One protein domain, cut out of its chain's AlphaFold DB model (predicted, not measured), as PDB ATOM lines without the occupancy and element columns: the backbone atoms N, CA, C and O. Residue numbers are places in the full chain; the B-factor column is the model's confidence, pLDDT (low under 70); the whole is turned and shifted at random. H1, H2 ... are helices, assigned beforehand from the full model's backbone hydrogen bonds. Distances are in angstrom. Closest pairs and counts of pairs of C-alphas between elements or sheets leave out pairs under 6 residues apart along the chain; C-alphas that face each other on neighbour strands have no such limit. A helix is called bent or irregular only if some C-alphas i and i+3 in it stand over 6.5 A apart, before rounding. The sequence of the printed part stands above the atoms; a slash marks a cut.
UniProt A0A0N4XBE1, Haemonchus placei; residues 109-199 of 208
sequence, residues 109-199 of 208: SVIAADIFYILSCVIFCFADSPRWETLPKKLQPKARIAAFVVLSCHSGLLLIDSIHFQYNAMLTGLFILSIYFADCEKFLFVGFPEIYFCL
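AT A GLANCE: This is residues 109 to 199 of the 208 residues of a protein of Haemonchus placei (UniProt A0A0N4XBE1). Picture a flat slab of helices: H1 and H4 run side by side in the same direction through its middle, H5 folds back along H4 at one edge, and H2 and H3 follow each other nearly end to end along the other edge. A wide loop, residues 127 to 139, joins H1 to H2 at one end of the slab. The printed part has 91 residues with five named helices, in the order H1 H2 H3 H4 H5, and no named strand; the class is all helix. The whole is compact, with a radius of gyration of the C-alphas of 14.1 A, and spans 41 by 31 by 17 A.

HOW THE PARTS SIT: Begin with H1, residues 109 to 126, the longest helix. H4, residues 168 to 183, touches it at a shallow tilt of 21 degrees, running the same way; look at the closest C-alphas, Tyr 117 and Gly 173, 4.3 A apart. H2, residues 140 to 152, touches H1 and forms a helical hairpin with it, at a shallow tilt of 20 degrees, opposite ways; the closest C-alphas are those of Cys 125 and Arg 144, at 5.2 A. H3, residues 155 to 165, only just touches H1, through residue 110 alone of H1, with 3 pairs of C-alphas within 8 A; the closest are those of Val 110 and Asp 161, at 6.9 A. H3 and H4 form a hairpin at a steep tilt of 41 degrees; H4 touches H3 with residues 168 to 169 alone, and the closest C-alphas, Leu 157 and Ala 169, are 6.2 A apart. H1, H3 and H4 are an up-and-down bundle, each running against the one before it in the chain. H5, residues 187 to 198, forms a hairpin with H4 at a shallow tilt of 30 degrees; the C-alphas of Ser 178 and Val 190 come closest, at 4.5 A. H5 is apart from H1, and H2 is apart from H4. Every O i to N i+4 pair is within hydrogen-bond range in H2, H3 and H4, against 13 of 14 in H1 and 2 of 8 in H5, where 3 of 9 O i to N i+3 pairs are within range.

IN THESE COORDINATES: Find C-alpha 109 at (90.395, 113.434, 142.381); from there H1 runs 25.7 A to C-alpha 126. H4 begins at C-alpha 168, (98.784, 109.348, 150.509), and covers 22.5 A. H2 measures 18.0 A, H3 14.0 A and H5 16.6 A. H5 ends at C-alpha 198, (114.381, 112.756, 146.252), and is irregular: C-alphas 190 and 193 are 7.0 A apart.

THE WHOLE: Look to Lys 138 and Leu 199 for the two C-alphas farthest apart, 43.9 A. The printed part has no cut. The link from H1 to H2 is long, and the other three are tight. Mean pLDDT of the printed part is 89.4, with residues 191 to 199 under 70.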
ATOM      1  N   SER A 109      88.971 113.612 142.691       97.56
ATOM      2  CA  SER A 109      90.395 113.434 142.381       97.56
ATOM      3  C   SER A 109      91.084 112.489 143.365       97.56
ATOM      4  O   SER A 109      91.884 111.660 142.932       97.56
ATOM      5  N   VAL A 110      90.729 112.526 144.657       96.81
ATOM      6  CA  VAL A 110      91.205 111.536 145.643       96.81
ATOM      7  C   VAL A 110      90.735 110.127 145.271       96.81
ATOM      8  O   VAL A 110      91.557 109.218 145.182       96.81
ATOM      9  N   ILE A 111      89.448 109.949 144.947       96.94
ATOM     10  CA  ILE A 111      88.919 108.646 144.500       96.94
ATOM     11  C   ILE A 111      89.633 108.167 143.224       96.94
ATOM     12  O   ILE A 111      89.923 106.981 143.084       96.94
ATOM     13  N   ALA A 112      89.952 109.068 142.291       96.50
ATOM     14  CA  ALA A 112      90.712 108.722 141.094       96.50
ATOM     15  C   ALA A 112      92.147 108.272 141.430       96.50
ATOM     16  O   ALA A 112      92.624 107.274 140.883       96.50
ATOM     17  N   ALA A 113      92.820 108.948 142.364       95.19
ATOM     18  CA  ALA A 113      94.136 108.546 142.860       95.19
ATOM     19  C   ALA A 113      94.096 107.187 143.589       95.19
ATOM     20  O   ALA A 113      95.014 106.375 143.455       95.19
ATOM     21  N   ASP A 114      93.004 106.880 144.290       94.81
ATOM     22  CA  ASP A 114      92.803 105.572 144.917       94.81
ATOM     23  C   ASP A 114      92.671 104.433 143.909       94.81
ATOM     24  O   ASP A 114      93.104 103.315 144.185       94.81
ATOM     25  N   ILE A 115      92.100 104.685 142.728       95.88
ATOM     26  CA  ILE A 115      92.046 103.669 141.669       95.88
ATOM     27  C   ILE A 115      93.471 103.259 141.286       95.88
ATOM     28  O   ILE A 115      93.751 102.066 141.165       95.88
ATOM     29  N   PHE A 116      94.397 104.214 141.172       96.12
ATOM     30  CA  PHE A 116      95.810 103.913 140.939       96.12
ATOM     31  C   PHE A 116      96.428 103.083 142.080       96.12
ATOM     32  O   PHE A 116      97.129 102.097 141.823       96.12
ATOM     33  N   TYR A 117      96.130 103.416 143.338       96.75
ATOM     34  CA  TYR A 117      96.560 102.625 144.496       96.75
ATOM     35  C   TYR A 117      96.038 101.179 144.450       96.75
ATOM     36  O   TYR A 117      96.798 100.225 144.639       96.75
ATOM     37  N   ILE A 118      94.753 100.996 144.139       97.44
ATOM     38  CA  ILE A 118      94.126  99.674 144.027       97.44
ATOM     39  C   ILE A 118      94.767  98.873 142.893       97.44
ATOM     40  O   ILE A 118      95.093  97.703 143.090       97.44
ATOM     41  N   LEU A 119      95.017  99.490 141.733       97.56
ATOM     42  CA  LEU A 119      95.726  98.842 140.624       97.56
ATOM     43  C   LEU A 119      97.141  98.411 141.030       97.56
ATOM     44  O   LEU A 119      97.560  97.299 140.704       97.56
ATOM     45  N   SER A 120      97.842  99.236 141.806       97.06
ATOM     46  CA  SER A 120      99.156  98.898 142.367       97.06
ATOM     47  C   SER A 120      99.076  97.680 143.295       97.06
ATOM     48  O   SER A 120      99.884  96.757 143.185       97.06
ATOM     49  N   CYS A 121      98.046  97.608 144.146       98.00
ATOM     50  CA  CYS A 121      97.777  96.444 144.995       98.00
ATOM     51  C   CYS A 121      97.439  95.187 144.178       98.00
ATOM     52  O   CYS A 121      97.884  94.091 144.530       98.00
ATOM     53  N   VAL A 122      96.672  95.326 143.088       98.06
ATOM     54  CA  VAL A 122      96.353  94.222 142.169       98.06
ATOM     55  C   VAL A 122      97.627  93.678 141.535       98.06
ATOM     56  O   VAL A 122      97.838  92.466 141.570       98.06
ATOM     57  N   ILE A 123      98.489  94.552 141.007       96.94
ATOM     58  CA  ILE A 123      99.775  94.160 140.419       96.94
ATOM     59  C   ILE A 123     100.614  93.438 141.468       96.94
ATOM     60  O   ILE A 123     100.987  92.288 141.257       96.94
ATOM     61  N   PHE A 124     100.827  94.059 142.629       97.06
ATOM     62  CA  PHE A 124     101.623  93.468 143.698       97.06
ATOM     63  C   PHE A 124     101.112  92.075 144.084       97.06
ATOM     64  O   PHE A 124     101.899  91.138 144.195       97.06
ATOM     65  N   CYS A 125      99.798  91.905 144.263       97.12
ATOM     66  CA  CYS A 125      99.228  90.657 144.771       97.12
ATOM     67  C   CYS A 125      99.060  89.563 143.712       97.12
ATOM     68  O   CYS A 125      99.226  88.379 144.015       97.12
ATOM     69  N   PHE A 126      98.708  89.917 142.480       96.50
ATOM     70  CA  PHE A 126      98.277  88.943 141.475       96.50
ATOM     71  C   PHE A 126      99.240  88.778 140.303       96.50
ATOM     72  O   PHE A 126      99.151  87.751 139.636       96.50
ATOM     73  N   ALA A 127     100.191  89.688 140.089       94.69
ATOM     74  CA  ALA A 127     101.260  89.445 139.128       94.69
ATOM     75  C   ALA A 127     102.221  88.350 139.624       94.69
ATOM     76  O   ALA A 127     102.246  87.987 140.809       94.69
ATOM     77  N   ASP A 128     102.988  87.785 138.697       91.44
ATOM     78  CA  ASP A 128     104.010  86.796 139.019       91.44
ATOM     79  C   ASP A 128     105.226  87.475 139.646       91.44
ATOM     80  O   ASP A 128     105.690  88.514 139.185       91.44
ATOM     81  N   SER A 129     105.710  86.894 140.741       93.62
ATOM     82  CA  SER A 129     106.855  87.390 141.497       93.62
ATOM     83  C   SER A 129     107.462  86.239 142.311       93.62
ATOM     84  O   SER A 129     106.694  85.407 142.825       93.62
ATOM     85  N   PRO A 130     108.800  86.205 142.488       93.88
ATOM     86  CA  PRO A 130     109.494  85.199 143.298       93.88
ATOM     87  C   PRO A 130     108.925  85.037 144.715       93.88
ATOM     88  O   PRO A 130     108.923  83.935 145.266       93.88
ATOM     89  N   ARG A 131     108.342  86.103 145.289       93.88
ATOM     90  CA  ARG A 131     107.703  86.071 146.618       93.88
ATOM     91  C   ARG A 131     106.695  84.930 146.766       93.88
ATOM     92  O   ARG A 131     106.572  84.342 147.840       93.88
ATOM     93  N   TRP A 132     105.969  84.608 145.693       94.19
ATOM     94  CA  TRP A 132     104.893  83.622 145.730       94.19
ATOM     95  C   TRP A 132     105.401  82.185 145.647       94.19
ATOM     96  O   TRP A 132     104.700  81.274 146.091       94.19
ATOM     97  N   GLU A 133     106.618  81.977 145.145       92.62
ATOM     98  CA  GLU A 133     107.238  80.655 145.018       92.62
ATOM     99  C   GLU A 133     107.652  80.071 146.374       92.62
ATOM    100  O   GLU A 133     107.692  78.853 146.537       92.62
ATOM    101  N   THR A 134     107.851  80.931 147.376       91.81
ATOM    102  CA  THR A 134     108.139  80.530 148.764       91.81
ATOM    103  C   THR A 134     106.967  79.811 149.444       91.81
ATOM    104  O   THR A 134     107.152  79.113 150.442       91.81
ATOM    105  N   LEU A 135     105.747  79.957 148.911       93.38
ATOM    106  CA  LEU A 135     104.526  79.403 149.486       93.38
ATOM    107  C   LEU A 135     104.073  78.126 148.759       93.38
ATOM    108  O   LEU A 135     104.114  78.058 147.525       93.38
ATOM    109  N   PRO A 136     103.508  77.136 149.485       94.94
ATOM    110  CA  PRO A 136     102.901  75.962 148.867       94.94
ATOM    111  C   PRO A 136     101.844  76.354 147.826       94.94
ATOM    112  O   PRO A 136     100.935  77.130 148.127       94.94
ATOM    113  N   LYS A 137     101.888  75.753 146.626       92.00
ATOM    114  CA  LYS A 137     100.990  76.088 145.495       92.00
ATOM    115  C   LYS A 137      99.498  76.109 145.859       92.00
ATOM    116  O   LYS A 137      98.745  76.925 145.345       92.00
ATOM    117  N   LYS A 138      99.067  75.249 146.790       91.88
ATOM    118  CA  LYS A 138      97.673  75.188 147.276       91.88
ATOM    119  C   LYS A 138      97.251  76.413 148.106       91.88
ATOM    120  O   LYS A 138      96.060  76.702 148.185       91.88
ATOM    121  N   LEU A 139      98.199  77.104 148.743       92.75
ATOM    122  CA  LEU A 139      97.952  78.277 149.589       92.75
ATOM    123  C   LEU A 139      98.074  79.597 148.824       92.75
ATOM    124  O   LEU A 139      97.440  80.572 149.227       92.75
ATOM    125  N   GLN A 140      98.824  79.627 147.717       93.12
ATOM    126  CA  GLN A 140      99.083  80.854 146.956       93.12
ATOM    127  C   GLN A 140      97.805  81.632 146.586       93.12
ATOM    128  O   GLN A 140      97.764  82.824 146.881       93.12
ATOM    129  N   PRO A 141      96.722  81.027 146.049       92.44
ATOM    130  CA  PRO A 141      95.528  81.797 145.683       92.44
ATOM    131  C   PRO A 141      94.871  82.498 146.879       92.44
ATOM    132  O   PRO A 141      94.469  83.656 146.782       92.44
ATOM    133  N   LYS A 142      94.806  81.820 148.034       93.06
ATOM    134  CA  LYS A 142      94.229  82.381 149.264       93.06
ATOM    135  C   LYS A 142      95.117  83.476 149.850       93.06
ATOM    136  O   LYS A 142      94.599  84.505 150.266       93.06
ATOM    137  N   ALA A 143      96.434  83.269 149.846       94.81
ATOM    138  CA  ALA A 143      97.401  84.251 150.327       94.81
ATOM    139  C   ALA A 143      97.384  85.532 149.477       94.81
ATOM    140  O   ALA A 143      97.383  86.626 150.032       94.81
ATOM    141  N   ARG A 144      97.288  85.402 148.146       95.75
ATOM    142  CA  ARG A 144      97.167  86.536 147.213       95.75
ATOM    143  C   ARG A 144      95.901  87.357 147.473       95.75
ATOM    144  O   ARG A 144      95.981  88.577 147.572       95.75
ATOM    145  N   ILE A 145      94.753  86.696 147.651       96.44
ATOM    146  CA  ILE A 145      93.485  87.367 147.987       96.44
ATOM    147  C   ILE A 145      93.566  88.049 149.358       96.44
ATOM    148  O   ILE A 145      93.178  89.206 149.481       96.44
ATOM    149  N   ALA A 146      94.085  87.360 150.378       95.75
ATOM    150  CA  ALA A 146      94.217  87.925 151.719       95.75
ATOM    151  C   ALA A 146      95.137  89.155 151.733       95.75
ATOM    152  O   ALA A 146      94.771  90.180 152.299       95.75
ATOM    153  N   ALA A 147      96.290  89.078 151.058       96.50
ATOM    154  CA  ALA A 147      97.207  90.204 150.913       96.50
ATOM    155  C   ALA A 147      96.535  91.392 150.214       96.50
ATOM    156  O   ALA A 147      96.638  92.515 150.699       96.50
ATOM    157  N   PHE A 148      95.799  91.137 149.127       97.75
ATOM    158  CA  PHE A 148      95.069  92.182 148.418       97.75
ATOM    159  C   PHE A 148      94.051  92.873 149.326       97.75
ATOM    160  O   PHE A 148      94.086  94.092 149.426       97.75
ATOM    161  N   VAL A 149      93.208  92.113 150.035       96.31
ATOM    162  CA  VAL A 149      92.186  92.679 150.932       96.31
ATOM    163  C   VAL A 149      92.817  93.499 152.058       96.31
ATOM    164  O   VAL A 149      92.332  94.586 152.352       96.31
ATOM    165  N   VAL A 150      93.897  93.012 152.676       96.00
ATOM    166  CA  VAL A 150      94.587  93.734 153.762       96.00
ATOM    167  C   VAL A 150      95.180  95.051 153.265       96.00
ATOM    168  O   VAL A 150      95.036  96.067 153.940       96.00
ATOM    169  N   LEU A 151      95.818  95.045 152.092       96.62
ATOM    170  CA  LEU A 151      96.395  96.252 151.506       96.62
ATOM    171  C   LEU A 151      95.294  97.220 151.058       96.62
ATOM    172  O   LEU A 151      95.240  98.348 151.534       96.62
ATOM    173  N   SER A 152      94.360  96.778 150.213       95.75
ATOM    174  CA  SER A 152      93.336  97.658 149.638       95.75
ATOM    175  C   SER A 152      92.399  98.253 150.689       95.75
ATOM    176  O   SER A 152      91.946  99.383 150.536       95.75
ATOM    177  N   CYS A 153      92.097  97.509 151.758       94.19
ATOM    178  CA  CYS A 153      91.187  97.945 152.822       94.19
ATOM    179  C   CYS A 153      91.917  98.599 154.007       94.19
ATOM    180  O   CYS A 153      91.426  98.554 155.137       94.19
ATOM    181  N   HIS A 154      93.081  99.210 153.771       93.19
ATOM    182  CA  HIS A 154      93.835  99.916 154.799       93.19
ATOM    183  C   HIS A 154      93.044 101.120 155.347       93.19
ATOM    184  O   HIS A 154      92.974 102.186 154.734       93.19
ATOM    185  N   SER A 155      92.502 100.987 156.560       91.69
ATOM    186  CA  SER A 155      91.644 102.007 157.184       91.69
ATOM    187  C   SER A 155      92.338 103.356 157.400       91.69
ATOM    188  O   SER A 155      91.699 104.392 157.259       91.69
ATOM    189  N   GLY A 156      93.647 103.368 157.679       92.94
ATOM    190  CA  GLY A 156      94.419 104.611 157.814       92.94
ATOM    191  C   GLY A 156      94.388 105.492 156.558       92.94
ATOM    192  O   GLY A 156      94.085 106.674 156.668       92.94
ATOM    193  N   LEU A 157      94.603 104.922 155.366       92.56
ATOM    194  CA  LEU A 157      94.522 105.659 154.099       92.56
ATOM    195  C   LEU A 157      93.104 106.163 153.825       92.56
ATOM    196  O   LEU A 157      92.928 107.282 153.365       92.56
ATOM    197  N   LEU A 158      92.077 105.377 154.166       91.56
ATOM    198  CA  LEU A 158      90.688 105.828 154.056       91.56
ATOM    199  C   LEU A 158      90.430 107.081 154.910       91.56
ATOM    200  O   LEU A 158      89.831 108.037 154.425       91.56
ATOM    201  N   LEU A 159      90.874 107.084 156.169       91.38
ATOM    202  CA  LEU A 159      90.667 108.216 157.076       91.38
ATOM    203  C   LEU A 159      91.466 109.445 156.633       91.38
ATOM    204  O   LEU A 159      90.919 110.545 156.568       91.38
ATOM    205  N   ILE A 160      92.747 109.264 156.322       93.06
ATOM    206  CA  ILE A 160      93.634 110.381 155.999       93.06
ATOM    207  C   ILE A 160      93.253 110.984 154.641       93.06
ATOM    208  O   ILE A 160      93.069 112.191 154.539       93.06
ATOM    209  N   ASP A 161      93.012 110.170 153.617       94.00
ATOM    210  CA  ASP A 161      92.763 110.713 152.280       94.00
ATOM    211  C   ASP A 161      91.299 111.131 152.092       94.00
ATOM    212  O   ASP A 161      91.012 112.197 151.550       94.00
ATOM    213  N   SER A 162      90.336 110.330 152.564       92.31
ATOM    214  CA  SER A 162      88.907 110.577 152.300       92.31
ATOM    215  C   SER A 162      88.190 111.393 153.371       92.31
ATOM    216  O   SER A 162      87.101 111.882 153.087       92.31
ATOM    217  N   ILE A 163      88.762 111.571 154.567       89.25
ATOM    218  CA  ILE A 163      88.211 112.475 155.592       89.25
ATOM    219  C   ILE A 163      89.130 113.686 155.746       89.25
ATOM    220  O   ILE A 163      88.693 114.801 155.466       89.25
ATOM    221  N   HIS A 164      90.402 113.475 156.103       90.81
ATOM    222  CA  HIS A 164      91.355 114.572 156.308       90.81
ATOM    223  C   HIS A 164      91.804 115.260 155.011       90.81
ATOM    224  O   HIS A 164      92.223 116.398 155.089       90.81
ATOM    225  N   PHE A 165      91.609 114.646 153.842       93.88
ATOM    226  CA  PHE A 165      91.937 115.198 152.523       93.88
ATOM    227  C   PHE A 165      93.427 115.275 152.207       93.88
ATOM    228  O   PHE A 165      94.079 116.296 152.378       93.88
ATOM    229  N   GLN A 166      93.940 114.164 151.696       93.75
ATOM    230  CA  GLN A 166      95.330 113.986 151.307       93.75
ATOM    231  C   GLN A 166      95.412 113.007 150.128       93.75
ATOM    232  O   GLN A 166      94.439 112.326 149.800       93.75
ATOM    233  N   TYR A 167      96.589 112.905 149.509       95.25
ATOM    234  CA  TYR A 167      96.863 111.969 148.411       95.25
ATOM    235  C   TYR A 167      97.886 110.884 148.806       95.25
ATOM    236  O   TYR A 167      98.753 110.511 148.008       95.25
ATOM    237  N   ASN A 168      97.815 110.349 150.033       93.88
ATOM    238  CA  ASN A 168      98.784 109.348 150.509       93.88
ATOM    239  C   ASN A 168      98.651 108.006 149.788       93.88
ATOM    240  O   ASN A 168      99.656 107.317 149.594       93.88
ATOM    241  N   ALA A 169      97.450 107.621 149.358       94.06
ATOM    242  CA  ALA A 169      97.213 106.398 148.603       94.06
ATOM    243  C   ALA A 169      98.004 106.391 147.290       94.06
ATOM    244  O   ALA A 169      98.581 105.363 146.934       94.06
ATOM    245  N   MET A 170      98.125 107.538 146.610       92.69
ATOM    246  CA  MET A 170      98.957 107.664 145.407       92.69
ATOM    247  C   MET A 170     100.421 107.334 145.712       92.69
ATOM    248  O   MET A 170     101.017 106.485 145.047       92.69
ATOM    249  N   LEU A 171     100.988 107.968 146.744       91.56
ATOM    250  CA  LEU A 171     102.377 107.742 147.162       91.56
ATOM    251  C   LEU A 171     102.594 106.300 147.636       91.56
ATOM    252  O   LEU A 171     103.592 105.667 147.297       91.56
ATOM    253  N   THR A 172     101.620 105.739 148.348       93.81
ATOM    254  CA  THR A 172     101.652 104.341 148.787       93.81
ATOM    255  C   THR A 172     101.586 103.385 147.595       93.81
ATOM    256  O   THR A 172     102.266 102.364 147.590       93.81
ATOM    257  N   GLY A 173     100.813 103.706 146.554       94.75
ATOM    258  CA  GLY A 173     100.738 102.912 145.326       94.75
ATOM    259  C   GLY A 173     102.076 102.876 144.593       94.75
ATOM    260  O   GLY A 173     102.559 101.802 144.237       94.75
ATOM    261  N   LEU A 174     102.719 104.039 144.464       92.25
ATOM    262  CA  LEU A 174     104.073 104.167 143.928       92.25
ATOM    263  C   LEU A 174     105.084 103.325 144.722       92.25
ATOM    264  O   LEU A 174     105.867 102.584 144.128       92.25
ATOM    265  N   PHE A 175     105.016 103.375 146.053       93.06
ATOM    266  CA  PHE A 175     105.867 102.572 146.932       93.06
ATOM    267  C   PHE A 175     105.621 101.060 146.780       93.06
ATOM    268  O   PHE A 175     106.564 100.284 146.653       93.06
ATOM    269  N   ILE A 176     104.361 100.622 146.709       94.75
ATOM    270  CA  ILE A 176     104.009  99.211 146.484       94.75
ATOM    271  C   ILE A 176     104.547  98.709 145.136       94.75
ATOM    272  O   ILE A 176     105.045  97.584 145.051       94.75
ATOM    273  N   LEU A 177     104.473  99.531 144.084       94.69
ATOM    274  CA  LEU A 177     105.054  99.191 142.783       94.69
ATOM    275  C   LEU A 177     106.583  99.105 142.845       94.69
ATOM    276  O   LEU A 177     107.145  98.186 142.254       94.69
ATOM    277  N   SER A 178     107.244 100.002 143.584       92.38
ATOM    278  CA  SER A 178     108.694  99.941 143.828       92.38
ATOM    279  C   SER A 178     109.090  98.593 144.444       92.38
ATOM    280  O   SER A 178     109.944  97.892 143.896       92.38
ATOM    281  N   ILE A 179     108.374  98.147 145.487       93.81
ATOM    282  CA  ILE A 179     108.590  96.826 146.106       93.81
ATOM    283  C   ILE A 179     108.346  95.696 145.099       93.81
ATOM    284  O   ILE A 179     109.165  94.790 144.990       93.81
ATOM    285  N   TYR A 180     107.259  95.749 144.321       94.94
ATOM    286  CA  TYR A 180     106.989  94.735 143.294       94.94
ATOM    287  C   TYR A 180     108.141  94.605 142.284       94.94
ATOM    288  O   TYR A 180     108.542  93.492 141.933       94.94
ATOM    289  N   PHE A 181     108.682  95.727 141.803       93.44
ATOM    290  CA  PHE A 181     109.801  95.711 140.864       93.44
ATOM    291  C   PHE A 181     111.099  95.239 141.518       93.44
ATOM    292  O   PHE A 181     111.868  94.536 140.858       93.44
ATOM    293  N   ALA A 182     111.317  95.564 142.793       92.69
ATOM    294  CA  ALA A 182     112.456  95.077 143.561       92.69
ATOM    295  C   ALA A 182     112.395  93.552 143.734       92.69
ATOM    296  O   ALA A 182     113.379  92.874 143.444       92.69
ATOM    297  N   ASP A 183     111.224  93.009 144.085       92.69
ATOM    298  CA  ASP A 183     110.986  91.562 144.187       92.69
ATOM    299  C   ASP A 183     111.255  90.837 142.860       92.69
ATOM    300  O   ASP A 183     111.653  89.676 142.849       92.69
ATOM    301  N   CYS A 184     111.021  91.508 141.729       92.44
ATOM    302  CA  CYS A 184     111.263  90.969 140.390       92.44
ATOM    303  C   CYS A 184     112.691  91.216 139.871       92.44
ATOM    304  O   CYS A 184     112.930  90.989 138.684       92.44
ATOM    305  N   GLU A 185     113.598  91.746 140.699       91.94
ATOM    306  CA  GLU A 185     114.971  92.138 140.328       91.94
ATOM    307  C   GLU A 185     115.035  93.154 139.166       91.94
ATOM    308  O   GLU A 185     116.025  93.288 138.443       91.94
ATOM    309  N   LYS A 186     113.961  93.931 138.980       88.88
ATOM    310  CA  LYS A 186     113.816  94.948 137.930       88.88
ATOM    311  C   LYS A 186     114.243  96.325 138.444       88.88
ATOM    312  O   LYS A 186     113.459  97.271 138.436       88.88
ATOM    313  N   PHE A 187     115.507  96.451 138.853       86.38
ATOM    314  CA  PHE A 187     116.031  97.631 139.565       86.38
ATOM    315  C   PHE A 187     115.871  98.971 138.826       86.38
ATOM    316  O   PHE A 187     115.710 100.004 139.468       86.38
ATOM    317  N   LEU A 188     115.835  98.972 137.487       82.88
ATOM    318  CA  LEU A 188     115.574 100.192 136.706       82.88
ATOM    319  C   LEU A 188     114.189 100.800 136.989       82.88
ATOM    320  O   LEU A 188     114.030 102.016 136.936       82.88
ATOM    321  N   PHE A 189     113.195  99.966 137.301       81.38
ATOM    322  CA  PHE A 189     111.822 100.399 137.567       81.38
ATOM    323  C   PHE A 189     111.562 100.696 139.050       81.38
ATOM    324  O   PHE A 189     110.573 101.352 139.364       81.38
ATOM    325  N   VAL A 190     112.465 100.276 139.942       77.44
ATOM    326  CA  VAL A 190     112.408 100.561 141.389       77.44
ATOM    327  C   VAL A 190     112.576 102.057 141.650       77.44
ATOM    328  O   VAL A 190     111.823 102.645 142.412       77.44
ATOM    329  N   GLY A 191     113.521 102.702 140.960       64.38
ATOM    330  CA  GLY A 191     113.813 104.121 141.169       64.38
ATOM    331  C   GLY A 191     112.842 105.088 140.487       64.38
ATOM    332  O   GLY A 191     112.811 106.256 140.848       64.38
ATOM    333  N   PHE A 192     112.042 104.656 139.509       62.16
ATOM    334  CA  PHE A 192     111.205 105.576 138.722       62.16
ATOM    335  C   PHE A 192     110.181 106.380 139.565       62.16
ATOM    336  O   PHE A 192     109.982 107.559 139.270       62.16
ATOM    337  N   PRO A 193     109.585 105.819 140.638       54.00
ATOM    338  CA  PRO A 193     108.734 106.568 141.566       54.00
ATOM    339  C   PRO A 193     109.496 107.420 142.603       54.00
ATOM    340  O   PRO A 193     109.024 108.488 142.985       54.00
ATOM    341  N   GLU A 194     110.667 106.968 143.062       49.38
ATOM    342  CA  GLU A 194     111.419 107.560 144.188       49.38
ATOM    343  C   GLU A 194     112.432 108.633 143.747       49.38
ATOM    344  O   GLU A 194     112.662 109.618 144.451       49.38
ATOM    345  N   ILE A 195     113.012 108.490 142.549       50.56
ATOM    346  CA  ILE A 195     114.006 109.414 141.985       50.56
ATOM    347  C   ILE A 195     113.397 110.811 141.778       50.56
ATOM    348  O   ILE A 195     114.073 111.804 142.024       50.56
ATOM    349  N   TYR A 196     112.106 110.914 141.446       47.78
ATOM    350  CA  TYR A 196     111.396 112.199 141.367       47.78
ATOM    351  C   TYR A 196     111.065 112.816 142.736       47.78
ATOM    352  O   TYR A 196     110.935 114.036 142.836       47.78
ATOM    353  N   PHE A 197     110.956 111.999 143.788       44.50
ATOM    354  CA  PHE A 197     110.694 112.460 145.152       44.50
ATOM    355  C   PHE A 197     111.966 113.024 145.806       44.50
ATOM    356  O   PHE A 197     111.926 114.094 146.407       44.50
ATOM    357  N   CYS A 198     113.115 112.359 145.625       44.44
ATOM    358  CA  CYS A 198     114.381 112.756 146.252       44.44
ATOM    359  C   CYS A 198     115.181 113.828 145.484       44.44
ATOM    360  O   CYS A 198     115.917 114.581 146.121       44.44
ATOM    361  N   LEU A 199     115.042 113.964 144.156       38.91
ATOM    362  CA  LEU A 199     115.854 114.907 143.353       38.91
ATOM    363  C   LEU A 199     115.532 116.402 143.542       38.91
ATOM    364  O   LEU A 199     116.091 117.237 142.830       38.91
TER     365      LEU A 199